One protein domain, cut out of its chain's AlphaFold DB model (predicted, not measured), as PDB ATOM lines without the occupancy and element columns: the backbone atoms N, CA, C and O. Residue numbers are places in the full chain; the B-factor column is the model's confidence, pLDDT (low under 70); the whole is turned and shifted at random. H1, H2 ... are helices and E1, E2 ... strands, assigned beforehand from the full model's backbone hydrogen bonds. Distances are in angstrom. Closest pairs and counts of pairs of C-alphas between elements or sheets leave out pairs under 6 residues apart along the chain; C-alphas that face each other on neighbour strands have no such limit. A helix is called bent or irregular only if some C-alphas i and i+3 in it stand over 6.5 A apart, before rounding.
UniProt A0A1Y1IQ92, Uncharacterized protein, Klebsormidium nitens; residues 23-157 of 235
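What this domain is: This is residues 23 to 157 of the 235 residues of an uncharacterized protein of Klebsormidium nitens (UniProt A0A1Y1IQ92). The model has two lobes along its longest axis: one holds the four helices H1 to H4, with H4 and H2 each set on H1 at a large angle, H2 near the end of H1, and H3 packed on H2 about perpendicular to it, and the other lobe has a small parallel pair of strands, E1 and E2, with H7, with H6 at the far end, and with the unnamed stretches 26 to 37 and 140 to 151. The short H5 lies where the chain passes back from the helical lobe to the strand lobe, and the short H8 comes just before the last printed residues. The printed part has 135 residues, with eight named helices and two named strands in the order E1, H1, H2, H3, H4, H5, H6, E2, H7, H8, and its class is mostly helix. It is compact, with a radius of gyration of the C-alphas of 15.8 A, and the C-alphas span 48 by 33 by 24 A.

Where its parts are: E1 is residues 23 to 25, with C-alpha 23 at (-15.300, 1.445, 48.961). E2, the longer strand, is residues 121 to 125 and measures 12.8 A. H1, residues 38 to 52, is 20.6 A long and runs from C-alpha 38 at (-27.941, 11.183, 30.852) to C-alpha 52 at (-47.711, 6.072, 27.799). H2, residues 58 to 72, is 20.8 A long and irregular, with C-alphas 59 and 62 standing 7.4 A apart. H3 is residues 75 to 81, H4 is residues 88 to 95 at 10.3 A, and H5 is residues 101 to 104. H6, residues 109 to 117, measures 12.3 A, and H7, residues 130 to 139, measures 14.3 A. H8 is residues 152 to 155, with C-alpha 155 at (-31.328, -5.679, 46.495).

How they stand to each other: E1 and E2 are parallel neighbours with 33 degrees between their directions. C-alphas 24 and 123 face each other at 5.0 A, and N 25 to O 123 and N 125 to O 25 are within hydrogen-bond range, each at 2.8 A. Residues 124 to 125 of E2 also form a short parallel pairing with residues 149 to 150. E1, the helices H1 to H6 and E2 form a strand-helix-strand unit, two parallel neighbour strands with helices between them along the chain. H6 touches no helix and is apart from E1. H5 and H7 only just touch, with 3 pairs of C-alphas within 8 A, the closest being those of Tyr 101 and Val 136 at 7.4 A. H7 and H8 are close but not clearly touching, their closest C-alphas being those of Thr 130 and Glu 153 at 7.1 A. H4 and H7 are near each other, with 6 pairs of C-alphas within 10 A. H1 touches H4 at a steep tilt of 64 degrees, opposite ways, with the C-alphas of Asn 45 and Val 95 closest at 5.0 A. H1 touches H2 with residues 47 to 51 alone, at a steep tilt of 62 degrees, opposite ways; the closest C-alphas are those of Val 51 and Ala 58, 5.8 A. H2 and H3 touch about perpendicular, at 76 degrees, with the C-alphas of Leu 68 and Gly 78 closest at 4.7 A. H2 and H4 are apart. The helix packing is mostly crossed. Every O i to N i+4 pair is within hydrogen-bond range in H1, H3, H4, H6 and H7, against 9 of 11 in H2, while H5 and H8 are too short for such a pair.

The domain as a whole: The two C-alphas farthest apart, those of Pro 57 and Pro 119, are 50.0 A from each other. The printed part has no cut. The links E1 to H1 and H7 to H8 are long, with 12 residues each. The mean pLDDT of the printed part is 96.5, and no printed residue is under 70.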
ATOM      1  N   LEU A  23     -14.670   0.194  49.353       97.25
ATOM      2  CA  LEU A  23     -15.300   1.445  48.961       97.25
ATOM      3  C   LEU A  23     -16.506   1.143  48.068       97.25
ATOM      4  O   LEU A  23     -16.411   0.329  47.145       97.25
ATOM      5  N   LEU A  24     -17.621   1.813  48.352       97.62
ATOM      6  CA  LEU A  24     -18.819   1.798  47.520       97.62
ATOM      7  C   LEU A  24     -18.852   3.086  46.701       97.62
ATOM      8  O   LEU A  24     -18.671   4.171  47.257       97.62
ATOM      9  N   PHE A  25     -19.067   2.953  45.400       98.44
ATOM     10  CA  PHE A  25     -19.184   4.065  44.466       98.44
ATOM     11  C   PHE A  25     -20.590   4.081  43.898       98.44
ATOM     12  O   PHE A  25     -21.030   3.084  43.333       98.44
ATOM     13  N   ASP A  26     -21.263   5.216  44.026       98.25
ATOM     14  CA  ASP A  26     -22.436   5.478  43.204       98.25
ATOM     15  C   ASP A  26     -22.034   5.553  41.721       98.25
ATOM     16  O   ASP A  26     -20.869   5.816  41.405       98.25
ATOM     17  N   LEU A  27     -22.976   5.275  40.822       98.25
ATOM     18  CA  LEU A  27     -22.746   5.250  39.378       98.25
ATOM     19  C   LEU A  27     -23.193   6.565  38.741       98.25
ATOM     20  O   LEU A  27     -22.369   7.301  38.189       98.25
ATOM     21  N   ASP A  28     -24.495   6.827  38.824       97.50
ATOM     22  CA  ASP A  28     -25.174   7.893  38.110       97.50
ATOM     23  C   ASP A  28     -24.773   9.267  38.642       97.50
ATOM     24  O   ASP A  28     -24.747   9.502  39.845       97.50
ATOM     25  N   ASP A  29     -24.396  10.174  37.738       96.25
ATOM     26  CA  ASP A  29     -23.903  11.522  38.064       96.25
ATOM     27  C   ASP A  29     -22.678  11.553  39.014       96.25
ATOM     28  O   ASP A  29     -22.297  12.618  39.514       96.25
ATOM     29  N   THR A  30     -22.031  10.397  39.216       97.31
ATOM     30  CA  THR A  30     -20.855  10.207  40.076       97.31
ATOM     31  C   THR A  30     -19.640   9.732  39.277       97.31
ATOM     32  O   THR A  30     -18.608  10.406  39.273       97.31
ATOM     33  N   LEU A  31     -19.732   8.591  38.577       98.00
ATOM     34  CA  LEU A  31     -18.640   8.090  37.717       98.00
ATOM     35  C   LEU A  31     -18.601   8.773  36.346       98.00
ATOM     36  O   LEU A  31     -17.652   8.605  35.584       98.00
ATOM     37  N   TYR A  32     -19.620   9.567  36.051       97.31
ATOM     38  CA  TYR A  32     -19.681  10.497  34.939       97.31
ATOM     39  C   TYR A  32     -20.385  11.768  35.420       97.31
ATOM     40  O   TYR A  32     -21.182  11.716  36.355       97.31
ATOM     41  N   PRO A  33     -20.105  12.935  34.824       96.12
ATOM     42  CA  PRO A  33     -20.679  14.179  35.307       96.12
ATOM     43  C   PRO A  33     -22.165  14.298  34.948       96.12
ATOM     44  O   PRO A  33     -22.590  13.902  33.858       96.12
ATOM     45  N   LEU A  34     -22.923  14.993  35.802       95.81
ATOM     46  CA  LEU A  34     -24.309  15.411  35.534       95.81
ATOM     47  C   LEU A  34     -24.462  16.151  34.190       95.81
ATOM     48  O   LEU A  34     -25.486  16.056  33.516       95.81
ATOM     49  N   SER A  35     -23.417  16.864  33.756       96.50
ATOM     50  CA  SER A  35     -23.390  17.570  32.469       96.50
ATOM     51  C   SER A  35     -23.410  16.651  31.241       96.50
ATOM     52  O   SER A  35     -23.543  17.160  30.133       96.50
ATOM     53  N   SER A  36     -23.291  15.328  31.409       96.56
ATOM     54  CA  SER A  36     -23.494  14.340  30.333       96.56
ATOM     55  C   SER A  36     -24.913  14.376  29.754       96.56
ATOM     56  O   SER A  36     -25.138  13.932  28.631       96.56
ATOM     57  N   GLY A  37     -25.885  14.881  30.525       96.81
ATOM     58  CA  GLY A  37     -27.294  14.918  30.137       96.81
ATOM     59  C   GLY A  37     -28.016  13.575  30.272       96.81
ATOM     60  O   GLY A  37     -29.218  13.516  30.010       96.81
ATOM     61  N   LEU A  38     -27.337  12.511  30.721       97.19
ATOM     62  CA  LEU A  38     -27.941  11.183  30.852       97.19
ATOM     63  C   LEU A  38     -29.076  11.174  31.887       97.19
ATOM     64  O   LEU A  38     -30.139  10.624  31.614       97.19
ATOM     65  N   ALA A  39     -28.899  11.865  33.018       96.00
ATOM     66  CA  ALA A  39     -29.937  12.018  34.037       96.00
ATOM     67  C   ALA A  39     -31.184  12.748  33.509       96.00
ATOM     68  O   ALA A  39     -32.313  12.362  33.817       96.00
ATOM     69  N   ALA A  40     -31.001  13.772  32.668       97.00
ATOM     70  CA  ALA A  40     -32.113  14.484  32.041       97.00
ATOM     71  C   ALA A  40     -32.874  13.578  31.060       97.00
ATOM     72  O   ALA A  40     -34.099  13.515  31.121       97.00
ATOM     73  N   ALA A  41     -32.157  12.822  30.221       98.12
ATOM     74  CA  ALA A  41     -32.764  11.844  29.320       98.12
ATOM     75  C   ALA A  41     -33.493  10.724  30.085       98.12
ATOM     76  O   ALA A  41     -34.593  10.331  29.703       98.12
ATOM     77  N   CYS A  42     -32.922  10.251  31.198       98.00
ATOM     78  CA  CYS A  42     -33.546   9.256  32.069       98.00
ATOM     79  C   CYS A  42     -34.849   9.792  32.667       98.00
ATOM     80  O   CYS A  42     -35.886   9.137  32.577       98.00
ATOM     81  N   ARG A  43     -34.832  11.029  33.183       97.06
ATOM     82  CA  ARG A  43     -36.038  11.705  33.673       97.06
ATOM     83  C   ARG A  43     -37.109  11.793  32.589       97.06
ATOM     84  O   ARG A  43     -38.248  11.447  32.871       97.06
ATOM     85  N   THR A  44     -36.763  12.202  31.368       98.12
ATOM     86  CA  THR A  44     -37.719  12.230  30.251       98.12
ATOM     87  C   THR A  44     -38.302  10.845  29.979       98.12
ATOM     88  O   THR A  44     -39.517  10.709  29.926       98.12
ATOM     89  N   ASN A  45     -37.476   9.795  29.917       98.56
ATOM     90  CA  ASN A  45     -37.976   8.436  29.692       98.56
ATOM     91  C   ASN A  45     -38.913   7.954  30.815       98.56
ATOM     92  O   ASN A  45     -39.900   7.280  30.533       98.56
ATOM     93  N   ILE A  46     -38.641   8.304  32.077       98.25
ATOM     94  CA  ILE A  46     -39.537   8.010  33.210       98.25
ATOM     95  C   ILE A  46     -40.888   8.712  33.026       98.25
ATOM     96  O   ILE A  46     -41.937   8.100  33.221       98.25
ATOM     97  N   GLN A  47     -40.865   9.991  32.650       98.31
ATOM     98  CA  GLN A  47     -42.078  10.777  32.438       98.31
ATOM     99  C   GLN A  47     -42.906  10.215  31.278       98.31
ATOM    100  O   GLN A  47     -44.111  10.015  31.434       98.31
ATOM    101  N   ASP A  48     -42.256   9.875  30.164       98.50
ATOM    102  CA  ASP A  48     -42.899   9.237  29.014       98.50
ATOM    103  C   ASP A  48     -43.517   7.889  29.403       98.50
ATOM    104  O   ASP A  48     -44.674   7.630  29.080       98.50
ATOM    105  N   TYR A  49     -42.808   7.056  30.178       98.44
ATOM    106  CA  TYR A  49     -43.343   5.781  30.665       98.44
ATOM    107  C   TYR A  49     -44.617   5.989  31.494       98.44
ATOM    108  O   TYR A  49     -45.615   5.288  31.314       98.44
ATOM    109  N   MET A  50     -44.614   6.973  32.397       98.06
ATOM    110  CA  MET A  50     -45.779   7.291  33.226       98.06
ATOM    111  C   MET A  50     -46.988   7.719  32.387       98.06
ATOM    112  O   MET A  50     -48.111   7.319  32.695       98.06
ATOM    113  N   VAL A  51     -46.777   8.483  31.315       98.12
ATOM    114  CA  VAL A  51     -47.858   8.876  30.401       98.12
ATOM    115  C   VAL A  51     -48.322   7.691  29.555       98.12
ATOM    116  O   VAL A  51     -49.508   7.368  29.538       98.12
ATOM    117  N   GLU A  52     -47.400   7.037  28.855       97.75
ATOM    118  CA  GLU A  52     -47.711   6.072  27.799       97.75
ATOM    119  C   GLU A  52     -48.109   4.696  28.334       97.75
ATOM    120  O   GLU A  52     -49.003   4.054  27.782       97.75
ATOM    121  N   ARG A  53     -47.447   4.221  29.396       97.06
ATOM    122  CA  ARG A  53     -47.664   2.876  29.946       97.06
ATOM    123  C   ARG A  53     -48.636   2.873  31.114       97.06
ATOM    124  O   ARG A  53     -49.415   1.933  31.249       97.06
ATOM    125  N   LEU A  54     -48.599   3.911  31.953       96.25
ATOM    126  CA  LEU A  54     -49.438   3.990  33.157       96.25
ATOM    127  C   LEU A  54     -50.684   4.866  32.975       96.25
ATOM    128  O   LEU A  54     -51.547   4.868  33.852       96.25
ATOM    129  N   GLY A  55     -50.799   5.596  31.861       96.31
ATOM    130  CA  GLY A  55     -51.948   6.460  31.579       96.31
ATOM    131  C   GLY A  55     -52.051   7.672  32.508       96.31
ATOM    132  O   GLY A  55     -53.138   8.229  32.674       96.31
ATOM    133  N   ILE A  56     -50.946   8.076  33.144       96.81
ATOM    134  CA  ILE A  56     -50.925   9.225  34.051       96.81
ATOM    135  C   ILE A  56     -50.980  10.512  33.210       96.81
ATOM    136  O   ILE A  56     -50.215  10.651  32.254       96.81
ATOM    137  N   PRO A  57     -51.844  11.489  33.544       97.38
ATOM    138  CA  PRO A  57     -51.935  12.731  32.783       97.38
ATOM    139  C   PRO A  57     -50.598  13.480  32.744       97.38
ATOM    140  O   PRO A  57     -50.035  13.802  33.790       97.38
ATOM    141  N   ALA A  58     -50.129  13.839  31.545       96.50
ATOM    142  CA  ALA A  58     -48.849  14.534  31.350       96.50
ATOM    143  C   ALA A  58     -48.714  15.811  32.203       96.50
ATOM    144  O   ALA A  58     -47.635  16.113  32.704       96.50
ATOM    145  N   ALA A  59     -49.824  16.522  32.434       97.06
ATOM    146  CA  ALA A  59     -49.861  17.732  33.255       97.06
ATOM    147  C   ALA A  59     -49.472  17.505  34.730       97.06
ATOM    148  O   ALA A  59     -49.005  18.439  35.372       97.06
ATOM    149  N   SER A  60     -49.653  16.292  35.265       95.50
ATOM    150  CA  SER A  60     -49.324  15.947  36.658       95.50
ATOM    151  C   SER A  60     -48.009  15.180  36.816       95.50
ATOM    152  O   SER A  60     -47.539  14.997  37.936       95.50
ATOM    153  N   VAL A  61     -47.411  14.700  35.721       96.88
ATOM    154  CA  VAL A  61     -46.280  13.758  35.777       96.88
ATOM    155  C   VAL A  61     -45.028  14.367  36.410       96.88
ATOM    156  O   VAL A  61     -44.359  13.690  37.189       96.88
ATOM    157  N   ASP A  62     -44.704  15.629  36.119       95.25
ATOM    158  CA  ASP A  62     -43.481  16.257  36.641       95.25
ATOM    159  C   ASP A  62     -43.528  16.482  38.162       95.25
ATOM    160  O   ASP A  62     -42.574  16.166  38.885       95.25
ATOM    161  N   GLU A  63     -44.671  16.967  38.655       96.31
ATOM    162  CA  GLU A  63     -44.924  17.143  40.086       96.31
ATOM    163  C   GLU A  63     -44.934  15.790  40.801       96.31
ATOM    164  O   GLU A  63     -44.228  15.619  41.797       96.31
ATOM    165  N   LEU A  64     -45.632  14.798  40.236       96.75
ATOM    166  CA  LEU A  64     -45.692  13.453  40.798       96.75
ATOM    167  C   LEU A  64     -44.304  12.799  40.854       96.75
ATOM    168  O   LEU A  64     -43.946  12.232  41.880       96.75
ATOM    169  N   CYS A  65     -43.479  12.917  39.809       95.94
ATOM    170  CA  CYS A  65     -42.093  12.432  39.842       95.94
ATOM    171  C   CYS A  65     -41.313  13.044  41.011       95.94
ATOM    172  O   CYS A  65     -40.621  12.334  41.741       95.94
ATOM    173  N   SER A  66     -41.433  14.360  41.192       95.44
ATOM    174  CA  SER A  66     -40.723  15.092  42.241       95.44
ATOM    175  C   SER A  66     -41.188  14.671  43.640       95.44
ATOM    176  O   SER A  66     -40.359  14.468  44.531       95.44
ATOM    177  N   GLU A  67     -42.496  14.487  43.828       97.19
ATOM    178  CA  GLU A  67     -43.077  13.998  45.081       97.19
ATOM    179  C   GLU A  67     -42.621  12.568  45.394       97.19
ATOM    180  O   GLU A  67     -42.104  12.301  46.485       97.19
ATOM    181  N   LEU A  68     -42.765  11.655  44.428       97.31
ATOM    182  CA  LEU A  68     -42.392  10.252  44.583       97.31
ATOM    183  C   LEU A  68     -40.901  10.115  44.894       97.31
ATOM    184  O   LEU A  68     -40.530   9.416  45.837       97.31
ATOM    185  N   TYR A  69     -40.049  10.843  44.173       95.00
ATOM    186  CA  TYR A  69     -38.614  10.851  44.432       95.00
ATOM    187  C   TYR A  69     -38.292  11.381  45.833       95.00
ATOM    188  O   TYR A  69     -37.546  10.750  46.580       95.00
ATOM    189  N   SER A  70     -38.897  12.503  46.243       96.31
ATOM    190  CA  SER A  70     -38.647  13.085  47.566       96.31
ATOM    191  C   SER A  70     -39.073  12.171  48.717       96.31
ATOM    192  O   SER A  70     -38.495  12.266  49.801       96.31
ATOM    193  N   LYS A  71     -40.105  11.344  48.524       96.94
ATOM    194  CA  LYS A  71     -40.681  10.502  49.580       96.94
ATOM    195  C   LYS A  71     -40.101   9.089  49.611       96.94
ATOM    196  O   LYS A  71     -39.947   8.532  50.695       96.94
ATOM    197  N   TYR A  72     -39.786   8.523  48.449       96.06
ATOM    198  CA  TYR A  72     -39.411   7.113  48.299       96.06
ATOM    199  C   TYR A  72     -37.993   6.907  47.754       96.06
ATOM    200  O   TYR A  72     -37.534   5.773  47.664       96.06
ATOM    201  N   GLY A  73     -37.285   7.980  47.394       93.62
ATOM    202  CA  GLY A  73     -35.910   7.936  46.892       93.62
ATOM    203  C   GLY A  73     -35.787   7.622  45.400       93.62
ATOM    204  O   GLY A  73     -34.807   8.026  44.788       93.62
ATOM    205  N   THR A  74     -36.775   6.959  44.789       95.00
ATOM    206  CA  THR A  74     -36.867   6.775  43.331       95.00
ATOM    207  C   THR A  74     -38.321   6.859  42.865       95.00
ATOM    208  O   THR A  74     -39.246   6.530  43.615       95.00
ATOM    209  N   THR A  75     -38.541   7.263  41.608       96.38
ATOM    210  CA  THR A  75     -39.892   7.280  41.020       96.38
ATOM    211  C   THR A  75     -40.490   5.877  40.964       96.38
ATOM    212  O   THR A  75     -41.649   5.702  41.321       96.38
ATOM    213  N   MET A  76     -39.696   4.864  40.592       95.94
ATOM    214  CA  MET A  76     -40.149   3.472  40.532       95.94
ATOM    215  C   MET A  76     -40.645   2.976  41.896       95.94
ATOM    216  O   MET A  76     -41.774   2.500  41.993       95.94
ATOM    217  N   ALA A  77     -39.853   3.139  42.965       95.12
ATOM    218  CA  ALA A  77     -40.260   2.720  44.308       95.12
ATOM    219  C   ALA A  77     -41.521   3.460  44.775       95.12
ATOM    220  O   ALA A  77     -42.408   2.861  45.385       95.12
ATOM    221  N   GLY A  78     -41.631   4.750  44.447       97.19
ATOM    222  CA  GLY A  78     -42.819   5.535  44.746       97.19
ATOM    223  C   GLY A  78     -44.067   5.049  44.011       97.19
ATOM    224  O   GLY A  78     -45.105   4.885  44.645       97.19
ATOM    225  N   LEU A  79     -43.960   4.753  42.713       97.12
ATOM    226  CA  LEU A  79     -45.055   4.195  41.916       97.12
ATOM    227  C   LEU A  79     -45.555   2.874  42.513       97.12
ATOM    228  O   LEU A  79     -46.761   2.689  42.677       97.12
ATOM    229  N   GLN A  80     -44.644   1.985  42.912       95.31
ATOM    230  CA  GLN A  80     -45.019   0.728  43.563       95.31
ATOM    231  C   GLN A  80     -45.700   0.951  44.913       95.31
ATOM    232  O   GLN A  80     -46.725   0.333  45.203       95.31
ATOM    233  N   ALA A  81     -45.173   1.868  45.726       96.12
ATOM    234  CA  ALA A  81     -45.727   2.170  47.040       96.12
ATOM    235  C   ALA A  81     -47.148   2.756  46.981       96.12
ATOM    236  O   ALA A  81     -47.912   2.577  47.929       96.12
ATOM    237  N   VAL A  82     -47.512   3.437  45.889       95.06
ATOM    238  CA  VAL A  82     -48.872   3.962  45.668       95.06
ATOM    239  C   VAL A  82     -49.782   2.996  44.895       95.06
ATOM    240  O   VAL A  82     -50.923   3.342  44.600       95.06
ATOM    241  N   GLY A  83     -49.314   1.773  44.620       94.88
ATOM    242  CA  GLY A  83     -50.135   0.679  44.099       94.88
ATOM    243  C   GLY A  83     -49.969   0.370  42.610       94.88
ATOM    244  O   GLY A  83     -50.735  -0.436  42.088       94.88
ATOM    245  N   HIS A  84     -48.990   0.955  41.911       94.62
ATOM    246  CA  HIS A  84     -48.697   0.543  40.536       94.62
ATOM    247  C   HIS A  84     -47.940  -0.789  40.508       94.62
ATOM    248  O   HIS A  84     -46.888  -0.951  41.129       94.62
ATOM    249  N   HIS A  85     -48.450  -1.732  39.720       92.50
ATOM    250  CA  HIS A  85     -47.744  -2.964  39.392       92.50
ATOM    251  C   HIS A  85     -46.870  -2.723  38.162       92.50
ATOM    252  O   HIS A  85     -47.384  -2.449  37.079       92.50
ATOM    253  N   LEU A  86     -45.555  -2.788  38.352       94.12
ATOM    254  CA  LEU A  86     -44.567  -2.593  37.297       94.12
ATOM    255  C   LEU A  86     -43.924  -3.934  36.962       94.12
ATOM    256  O   LEU A  86     -43.501  -4.656  37.866       94.12
ATOM    257  N   ASP A  87     -43.837  -4.235  35.673       95.19
ATOM    258  CA  ASP A  87     -42.873  -5.204  35.168       95.19
ATOM    259  C   ASP A  87     -41.499  -4.517  35.166       95.19
ATOM    260  O   ASP A  87     -41.323  -3.466  34.543       95.19
ATOM    261  N   TYR A  88     -40.548  -5.053  35.933       94.44
ATOM    262  CA  TYR A  88     -39.235  -4.429  36.082       94.44
ATOM    263  C   TYR A  88     -38.399  -4.501  34.807       94.44
ATOM    264  O   TYR A  88     -37.595  -3.600  34.576       94.44
ATOM    265  N   ASP A  89     -38.584  -5.531  33.983       94.56
ATOM    266  CA  ASP A  89     -37.861  -5.642  32.724       94.56
ATOM    267  C   ASP A  89     -38.404  -4.619  31.719       94.56
ATOM    268  O   ASP A  89     -37.608  -3.880  31.142       94.56
ATOM    269  N   ASP A  90     -39.733  -4.474  31.583       97.25
ATOM    270  CA  ASP A  90     -40.330  -3.428  30.724       97.25
ATOM    271  C   ASP A  90     -39.960  -2.019  31.209       97.25
ATOM    272  O   ASP A  90     -39.597  -1.163  30.398       97.25
ATOM    273  N   TRP A  91     -39.976  -1.777  32.526       97.75
ATOM    274  CA  TRP A  91     -39.561  -0.494  33.098       97.75
ATOM    275  C   TRP A  91     -38.109  -0.156  32.746       97.75
ATOM    276  O   TRP A  91     -37.841   0.926  32.221       97.75
ATOM    277  N   HIS A  92     -37.160  -1.059  33.015       97.56
ATOM    278  CA  HIS A  92     -35.743  -0.783  32.771       97.56
ATOM    279  C   HIS A  92     -35.405  -0.740  31.278       97.56
ATOM    280  O   HIS A  92     -34.655   0.142  30.851       97.56
ATOM    281  N   ASP A  93     -35.986  -1.619  30.459       97.81
ATOM    282  CA  ASP A  93     -35.775  -1.590  29.012       97.81
ATOM    283  C   ASP A  93     -36.334  -0.293  28.398       97.81
ATOM    284  O   ASP A  93     -35.712   0.287  27.504       97.81
ATOM    285  N   TYR A  94     -37.444   0.241  28.917       98.44
ATOM    286  CA  TYR A  94     -37.976   1.525  28.465       98.44
ATOM    287  C   TYR A  94     -37.152   2.715  28.983       98.44
ATOM    288  O   TYR A  94     -36.749   3.583  28.204       98.44
ATOM    289  N   VAL A  95     -36.883   2.767  30.291       98.12
ATOM    290  CA  VAL A  95     -36.233   3.915  30.940       98.12
ATOM    291  C   VAL A  95     -34.744   3.976  30.614       98.12
ATOM    292  O   VAL A  95     -34.259   5.008  30.146       98.12
ATOM    293  N   HIS A  96     -34.014   2.880  30.813       98.31
ATOM    294  CA  HIS A  96     -32.572   2.826  30.585       98.31
ATOM    295  C   HIS A  96     -32.202   2.332  29.187       98.31
ATOM    296  O   HIS A  96     -31.172   2.755  28.654       98.31
ATOM    297  N   GLY A  97     -33.007   1.476  28.555       97.44
ATOM    298  CA  GLY A  97     -32.701   0.959  27.217       97.44
ATOM    299  C   GLY A  97     -32.721   2.030  26.119       97.44
ATOM    300  O   GLY A  97     -31.948   1.924  25.166       97.44
ATOM    301  N   ARG A  98     -33.513   3.099  26.288       97.62
ATOM    302  CA  ARG A  98     -33.617   4.243  25.357       97.62
ATOM    303  C   ARG A  98     -32.571   5.346  25.571       97.62
ATOM    304  O   ARG A  98     -32.612   6.365  24.884       97.62
ATOM    305  N   LEU A  99     -31.674   5.208  26.545       98.44
ATOM    306  CA  LEU A  99     -30.718   6.270  26.863       98.44
ATOM    307  C   LEU A  99     -29.657   6.462  25.759       98.44
ATOM    308  O   LEU A  99     -29.173   5.483  25.183       98.44
ATOM    309  N   PRO A 100     -29.225   7.710  25.491       97.25
ATOM    310  CA  PRO A 100     -28.277   8.033  24.425       97.25
ATOM    311  C   PRO A 100     -26.810   7.813  24.852       97.25
ATOM    312  O   PRO A 100     -25.986   8.727  24.789       97.25
ATOM    313  N   TYR A 101     -26.467   6.602  25.308       97.19
ATOM    314  CA  TYR A 101     -25.163   6.310  25.923       97.19
ATOM    315  C   TYR A 101     -23.962   6.714  25.057       97.19
ATOM    316  O   TYR A 101     -23.036   7.346  25.553       97.19
ATOM    317  N   SER A 102     -23.985   6.382  23.762       93.69
ATOM    318  CA  SER A 102     -22.849   6.590  22.852       93.69
ATOM    319  C   SER A 102     -22.516   8.059  22.598       93.69
ATOM    320  O   SER A 102     -21.400   8.370  22.197       93.69
ATOM    321  N   THR A 103     -23.482   8.958  22.782       94.88
ATOM    322  CA  THR A 103     -23.283  10.404  22.616       94.88
ATOM    323  C   THR A 103     -23.101  11.124  23.946       94.88
ATOM    324  O   THR A 103     -22.518  12.202  23.967       94.88
ATOM    325  N   ALA A 104     -23.614  10.558  25.043       95.50
ATOM    326  CA  ALA A 104     -23.569  11.167  26.370       95.50
ATOM    327  C   ALA A 104     -22.312  10.796  27.169       95.50
ATOM    328  O   ALA A 104     -21.886  11.568  28.028       95.50
ATOM    329  N   LEU A 105     -21.727   9.622  26.913       97.69
ATOM    330  CA  LEU A 105     -20.623   9.082  27.697       97.69
ATOM    331  C   LEU A 105     -19.373   8.895  26.845       97.69
ATOM    332  O   LEU A 105     -19.422   8.412  25.715       97.69
ATOM    333  N   THR A 106     -18.235   9.234  27.435       96.31
ATOM    334  CA  THR A 106     -16.909   9.033  26.854       96.31
ATOM    335  C   THR A 106     -15.954   8.532  27.935       96.31
ATOM    336  O   THR A 106     -16.091   8.969  29.080       96.31
ATOM    337  N   PRO A 107     -14.964   7.687  27.606       97.19
ATOM    338  CA  PRO A 107     -13.947   7.267  28.564       97.19
ATOM    339  C   PRO A 107     -13.262   8.443  29.268       97.19
ATOM    340  O   PRO A 107     -12.898   9.428  28.623       97.19
ATOM    341  N   ASP A 108     -12.998   8.290  30.568       94.62
ATOM    342  CA  ASP A 108     -12.188   9.226  31.355       94.62
ATOM    343  C   ASP A 108     -10.914   8.529  31.878       94.62
ATOM    344  O   ASP A 108     -10.917   7.872  32.929       94.62
ATOM    345  N   PRO A 109      -9.777   8.676  31.171       96.88
ATOM    346  CA  PRO A 109      -8.512   8.090  31.599       96.88
ATOM    347  C   PRO A 109      -7.992   8.634  32.937       96.88
ATOM    348  O   PRO A 109      -7.200   7.955  33.593       96.88
ATOM    349  N   ALA A 110      -8.361   9.857  33.334       97.25
ATOM    350  CA  ALA A 110      -7.933  10.430  34.605       97.25
ATOM    351  C   ALA A 110      -8.684   9.780  35.770       97.25
ATOM    352  O   ALA A 110      -8.038   9.337  36.725       97.25
ATOM    353  N   LEU A 111     -10.005   9.629  35.648       97.69
ATOM    354  CA  LEU A 111     -10.822   8.881  36.602       97.69
ATOM    355  C   LEU A 111     -10.356   7.425  36.718       97.69
ATOM    356  O   LEU A 111     -10.163   6.926  37.826       97.69
ATOM    357  N   ARG A 112     -10.083   6.761  35.589       98.25
ATOM    358  CA  ARG A 112      -9.556   5.388  35.586       98.25
ATOM    359  C   ARG A 112      -8.262   5.265  36.393       98.25
ATOM    360  O   ARG A 112      -8.164   4.406  37.267       98.25
ATOM    361  N   ARG A 113      -7.278   6.141  36.145       98.25
ATOM    362  CA  ARG A 113      -6.009   6.148  36.902       98.25
ATOM    363  C   ARG A 113      -6.235   6.384  38.393       98.25
ATOM    364  O   ARG A 113      -5.594   5.728  39.211       98.25
ATOM    365  N   LEU A 114      -7.150   7.289  38.746       97.88
ATOM    366  CA  LEU A 114      -7.513   7.543  40.138       97.88
ATOM    367  C   LEU A 114      -8.069   6.276  40.797       97.88
ATOM    368  O   LEU A 114      -7.558   5.863  41.836       97.88
ATOM    369  N   LEU A 115      -9.050   5.619  40.175       98.06
ATOM    370  CA  LEU A 115      -9.676   4.407  40.713       98.06
ATOM    371  C   LEU A 115      -8.671   3.258  40.875       98.06
ATOM    372  O   LEU A 115      -8.706   2.544  41.879       98.06
ATOM    373  N   GLN A 116      -7.742   3.108  39.928       96.81
ATOM    374  CA  GLN A 116      -6.669   2.112  39.996       96.81
ATOM    375  C   GLN A 116      -5.629   2.413  41.085       96.81
ATOM    376  O   GLN A 116      -5.041   1.483  41.631       96.81
ATOM    377  N   SER A 117      -5.419   3.685  41.434       96.88
ATOM    378  CA  SER A 117      -4.496   4.078  42.508       96.88
ATOM    379  C   SER A 117      -5.013   3.738  43.912       96.88
ATOM    380  O   SER A 117      -4.229   3.657  44.856       96.88
ATOM    381  N   LEU A 118      -6.327   3.522  44.055       95.69
ATOM    382  CA  LEU A 118      -6.949   3.186  45.331       95.69
ATOM    383  C   LEU A 118      -6.697   1.706  45.672       95.69
ATOM    384  O   LEU A 118      -7.172   0.839  44.931       95.69
ATOM    385  N   PRO A 119      -6.027   1.382  46.794       94.38
ATOM    386  CA  PRO A 119      -5.723  -0.003  47.166       94.38
ATOM    387  C   PRO A 119      -6.945  -0.802  47.647       94.38
ATOM    388  O   PRO A 119      -6.878  -2.023  47.763       94.38
ATOM    389  N   GLN A 120      -8.060  -0.136  47.957       96.19
ATOM    390  CA  GLN A 120      -9.270  -0.773  48.470       96.19
ATOM    391  C   GLN A 120      -9.994  -1.585  47.397       96.19
ATOM    392  O   GLN A 120      -9.942  -1.274  46.202       96.19
ATOM    393  N   THR A 121     -10.760  -2.585  47.839       96.50
ATOM    394  CA  THR A 121     -11.746  -3.235  46.970       96.50
ATOM    395  C   THR A 121     -12.850  -2.236  46.649       96.50
ATOM    396  O   THR A 121     -13.357  -1.561  47.542       96.50
ATOM    397  N   LYS A 122     -13.231  -2.131  45.378       98.00
ATOM    398  CA  LYS A 122     -14.223  -1.161  44.909       98.00
ATOM    399  C   LYS A 122     -15.447  -1.904  44.397       98.00
ATOM    400  O   LYS A 122     -15.300  -2.864  43.643       98.00
ATOM    401  N   TRP A 123     -16.628  -1.455  44.793       98.25
ATOM    402  CA  TRP A 123     -17.906  -1.926  44.268       98.25
ATOM    403  C   TRP A 123     -18.706  -0.741  43.765       98.25
ATOM    404  O   TRP A 123     -18.672   0.324  44.382       98.25
ATOM    405  N   VAL A 124     -19.442  -0.942  42.680       98.50
ATOM    406  CA  VAL A 124     -20.504  -0.006  42.316       98.50
ATOM    407  C   VAL A 124     -21.730  -0.329  43.163       98.50
ATOM    408  O   VAL A 124     -22.056  -1.500  43.338       98.50
ATOM    409  N   PHE A 125     -22.385   0.693  43.700       98.19
ATOM    410  CA  PHE A 125     -23.656   0.592  44.400       98.19
ATOM    411  C   PHE A 125     -24.624   1.613  43.805       98.19
ATOM    412  O   PHE A 125     -24.450   2.805  44.022       98.19
ATOM    413  N   THR A 126     -25.606   1.149  43.032       97.81
ATOM    414  CA  THR A 126     -26.525   2.008  42.264       97.81
ATOM    415  C   THR A 126     -27.976   1.542  42.404       97.81
ATOM    416  O   THR A 126     -28.246   0.359  42.619       97.81
ATOM    417  N   ASN A 127     -28.913   2.481  42.255       96.50
ATOM    418  CA  ASN A 127     -30.343   2.192  42.125       96.50
ATOM    419  C   ASN A 127     -30.732   1.701  40.719       96.50
ATOM    420  O   ASN A 127     -31.876   1.292  40.525       96.50
ATOM    421  N   ALA A 128     -29.824   1.776  39.743       97.06
ATOM    422  CA  ALA A 128     -30.060   1.312  38.385       97.06
ATOM    423  C   ALA A 128     -30.025  -0.222  38.273       97.06
ATOM    424  O   ALA A 128     -29.573  -0.924  39.182       97.06
ATOM    425  N   ASP A 129     -30.490  -0.734  37.134       97.12
ATOM    426  CA  ASP A 129     -30.435  -2.153  36.799       97.12
ATOM    427  C   ASP A 129     -29.048  -2.584  36.303       97.12
ATOM    428  O   ASP A 129     -28.175  -1.778  35.953       97.12
ATOM    429  N   THR A 130     -28.857  -3.897  36.234       96.25
ATOM    430  CA  THR A 130     -27.587  -4.507  35.839       96.25
ATOM    431  C   THR A 130     -27.178  -4.146  34.410       96.25
ATOM    432  O   THR A 130     -25.989  -3.918  34.158       96.25
ATOM    433  N   LYS A 131     -28.124  -4.085  33.459       97.06
ATOM    434  CA  LYS A 131     -27.818  -3.806  32.044       97.06
ATOM    435  C   LYS A 131     -27.319  -2.372  31.891       97.06
ATOM    436  O   LYS A 131     -26.337  -2.147  31.179       97.06
ATOM    437  N   HIS A 132     -27.961  -1.420  32.575       98.19
ATOM    438  CA  HIS A 132     -27.514  -0.030  32.619       98.19
ATOM    439  C   HIS A 132     -26.096   0.080  33.191       98.19
ATOM    440  O   HIS A 132     -25.199   0.600  32.522       98.19
ATOM    441  N   ALA A 133     -25.867  -0.477  34.384       98.25
ATOM    442  CA  ALA A 133     -24.577  -0.380  35.059       98.25
ATOM    443  C   ALA A 133     -23.431  -0.983  34.236       98.25
ATOM    444  O   ALA A 133     -22.382  -0.356  34.072       98.25
ATOM    445  N   ALA A 134     -23.643  -2.170  33.661       97.50
ATOM    446  CA  ALA A 134     -22.655  -2.817  32.805       97.50
ATOM    447  C   ALA A 134     -22.317  -1.961  31.575       97.50
ATOM    448  O   ALA A 134     -21.142  -1.778  31.257       97.50
ATOM    449  N   ARG A 135     -23.329  -1.387  30.910       97.94
ATOM    450  CA  ARG A 135     -23.135  -0.555  29.715       97.94
ATOM    451  C   ARG A 135     -22.373   0.733  30.018       97.94
ATOM    452  O   ARG A 135     -21.475   1.092  29.260       97.94
ATOM    453  N   VAL A 136     -22.703   1.417  31.114       98.31
ATOM    454  CA  VAL A 136     -21.985   2.630  31.536       98.31
ATOM    455  C   VAL A 136     -20.521   2.309  31.832       98.31
ATOM    456  O   VAL A 136     -19.629   2.987  31.327       98.31
ATOM    457  N   LEU A 137     -20.256   1.261  32.617       98.31
ATOM    458  CA  LEU A 137     -18.892   0.887  32.997       98.31
ATOM    459  C   LEU A 137     -18.041   0.446  31.804       98.31
ATOM    460  O   LEU A 137     -16.842   0.732  31.786       98.31
ATOM    461  N   ASP A 138     -18.640  -0.226  30.821       97.44
ATOM    462  CA  ASP A 138     -17.965  -0.610  29.580       97.44
ATOM    463  C   ASP A 138     -17.566   0.626  28.760       97.44
ATOM    464  O   ASP A 138     -16.390   0.814  28.448       97.44
ATOM    465  N   ILE A 139     -18.508   1.549  28.521       97.62
ATOM    466  CA  ILE A 139     -18.254   2.773  27.741       97.62
ATOM    467  C   ILE A 139     -17.235   3.689  28.427       97.62
ATOM    468  O   ILE A 139     -16.388   4.279  27.758       97.62
ATOM    469  N   LEU A 140     -17.283   3.810  29.757       97.62
ATOM    470  CA  LEU A 140     -16.302   4.597  30.508       97.62
ATOM    471  C   LEU A 140     -14.927   3.912  30.594       97.62
ATOM    472  O   LEU A 140     -13.950   4.551  30.993       97.62
ATOM    473  N   GLY A 141     -14.836   2.628  30.232       97.25
ATOM    474  CA  GLY A 141     -13.624   1.830  30.372       97.25
ATOM    475  C   GLY A 141     -13.242   1.629  31.836       97.25
ATOM    476  O   GLY A 141     -12.078   1.805  32.196       97.25
ATOM    477  N   LEU A 142     -14.218   1.320  32.693       98.31
ATOM    478  CA  LEU A 142     -14.052   1.177  34.143       98.31
ATOM    479  C   LEU A 142     -14.442  -0.208  34.683       98.31
ATOM    480  O   LEU A 142     -14.256  -0.447  35.874       98.31
ATOM    481  N   ALA A 143     -14.961  -1.118  33.855       96.38
ATOM    482  CA  ALA A 143     -15.480  -2.415  34.306       96.38
ATOM    483  C   ALA A 143     -14.479  -3.232  35.153       96.38
ATOM    484  O   ALA A 143     -14.848  -3.808  36.171       96.38
ATOM    485  N   ASP A 144     -13.196  -3.219  34.791       96.25
ATOM    486  CA  ASP A 144     -12.100  -3.902  35.495       96.25
ATOM    487  C   ASP A 144     -11.588  -3.156  36.744       96.25
ATOM    488  O   ASP A 144     -10.773  -3.688  37.497       96.25
ATOM    489  N   CYS A 145     -12.056  -1.930  36.996       97.75
ATOM    490  CA  CYS A 145     -11.712  -1.173  38.202       97.75
ATOM    491  C   CYS A 145     -12.537  -1.608  39.423       97.75
ATOM    492  O   CYS A 145     -12.167  -1.291  40.558       97.75
ATOM    493  N   PHE A 146     -13.647  -2.319  39.202       98.06
ATOM    494  CA  PHE A 146     -14.599  -2.717  40.231       98.06
ATOM    495  C   PHE A 146     -14.682  -4.239  40.348       98.06
ATOM    496  O   PHE A 146     -14.583  -4.973  39.370       98.06
ATOM    497  N   ARG A 147     -14.898  -4.727  41.572       97.06
ATOM    498  CA  ARG A 147     -15.106  -6.155  41.837       97.06
ATOM    499  C   ARG A 147     -16.455  -6.647  41.305       97.06
ATOM    500  O   ARG A 147     -16.567  -7.798  40.894       97.06
ATOM    501  N   GLY A 148     -17.463  -5.786  41.338       95.88
ATOM    502  CA  GLY A 148     -18.813  -6.077  40.882       95.88
ATOM    503  C   GLY A 148     -19.745  -4.894  41.110       95.88
ATOM    504  O   GLY A 148     -19.312  -3.822  41.557       95.88
ATOM    505  N   VAL A 149     -21.024  -5.115  40.823       97.69
ATOM    506  CA  VAL A 149     -22.096  -4.130  41.002       97.69
ATOM    507  C   VAL A 149     -23.103  -4.668  42.009       97.69
ATOM    508  O   VAL A 149     -23.521  -5.815  41.913       97.69
ATOM    509  N   ILE A 150     -23.489  -3.837  42.967       97.56
ATOM    510  CA  ILE A 150     -24.681  -4.011  43.789       97.56
ATOM    511  C   ILE A 150     -25.723  -3.058  43.197       97.56
ATOM    512  O   ILE A 150     -25.599  -1.840  43.309       97.56
ATOM    513  N   CYS A 151     -26.698  -3.618  42.500       96.56
ATOM    514  CA  CYS A 151     -27.706  -2.895  41.720       96.56
ATOM    515  C   CYS A 151     -29.118  -3.189  42.237       96.56
ATOM    516  O   CYS A 151     -29.291  -3.927  43.215       96.56
ATOM    517  N   PHE A 152     -30.129  -2.665  41.545       94.38
ATOM    518  CA  PHE A 152     -31.535  -2.943  41.824       94.38
ATOM    519  C   PHE A 152     -31.821  -4.441  42.031       94.38
ATOM    520  O   PHE A 152     -32.349  -4.833  43.071       94.38
ATOM    521  N   GLU A 153     -31.411  -5.304  41.098       93.50
ATOM    522  CA  GLU A 153     -31.676  -6.745  41.176       93.50
ATOM    523  C   GLU A 153     -30.975  -7.393  42.376       93.50
ATOM    524  O   GLU A 153     -31.527  -8.301  43.000       93.50
ATOM    525  N   SER A 154     -29.794  -6.885  42.753       90.25
ATOM    526  CA  SER A 154     -29.048  -7.379  43.918       90.25
ATOM    527  C   SER A 154     -29.831  -7.181  45.217       90.25
ATOM    528  O   SER A 154     -29.826  -8.030  46.106       90.25
ATOM    529  N   ILE A 155     -30.522  -6.043  45.324       88.12
ATOM    530  CA  ILE A 155     -31.328  -5.679  46.495       88.12
ATOM    531  C   ILE A 155     -32.623  -6.501  46.536       88.12
ATOM    532  O   ILE A 155     -33.093  -6.848  47.618       88.12
ATOM    533  N   GLN A 156     -33.153  -6.883  45.370       83.56
ATOM    534  CA  GLN A 156     -34.338  -7.739  45.243       83.56
ATOM    535  C   GLN A 156     -34.061  -9.231  45.506       83.56
ATOM    536  O   GLN A 156     -34.961 -10.060  45.375       83.56
ATOM    537  N   GLY A 157     -32.838  -9.589  45.910       75.88
ATOM    538  CA  GLY A 157     -32.463 -10.947  46.306       75.88
ATOM    539  C   GLY A 157     -31.746 -11.757  45.225       75.88
ATOM    540  O   GLY A 157     -31.412 -12.917  45.472       75.88
TER     541      GLY A 157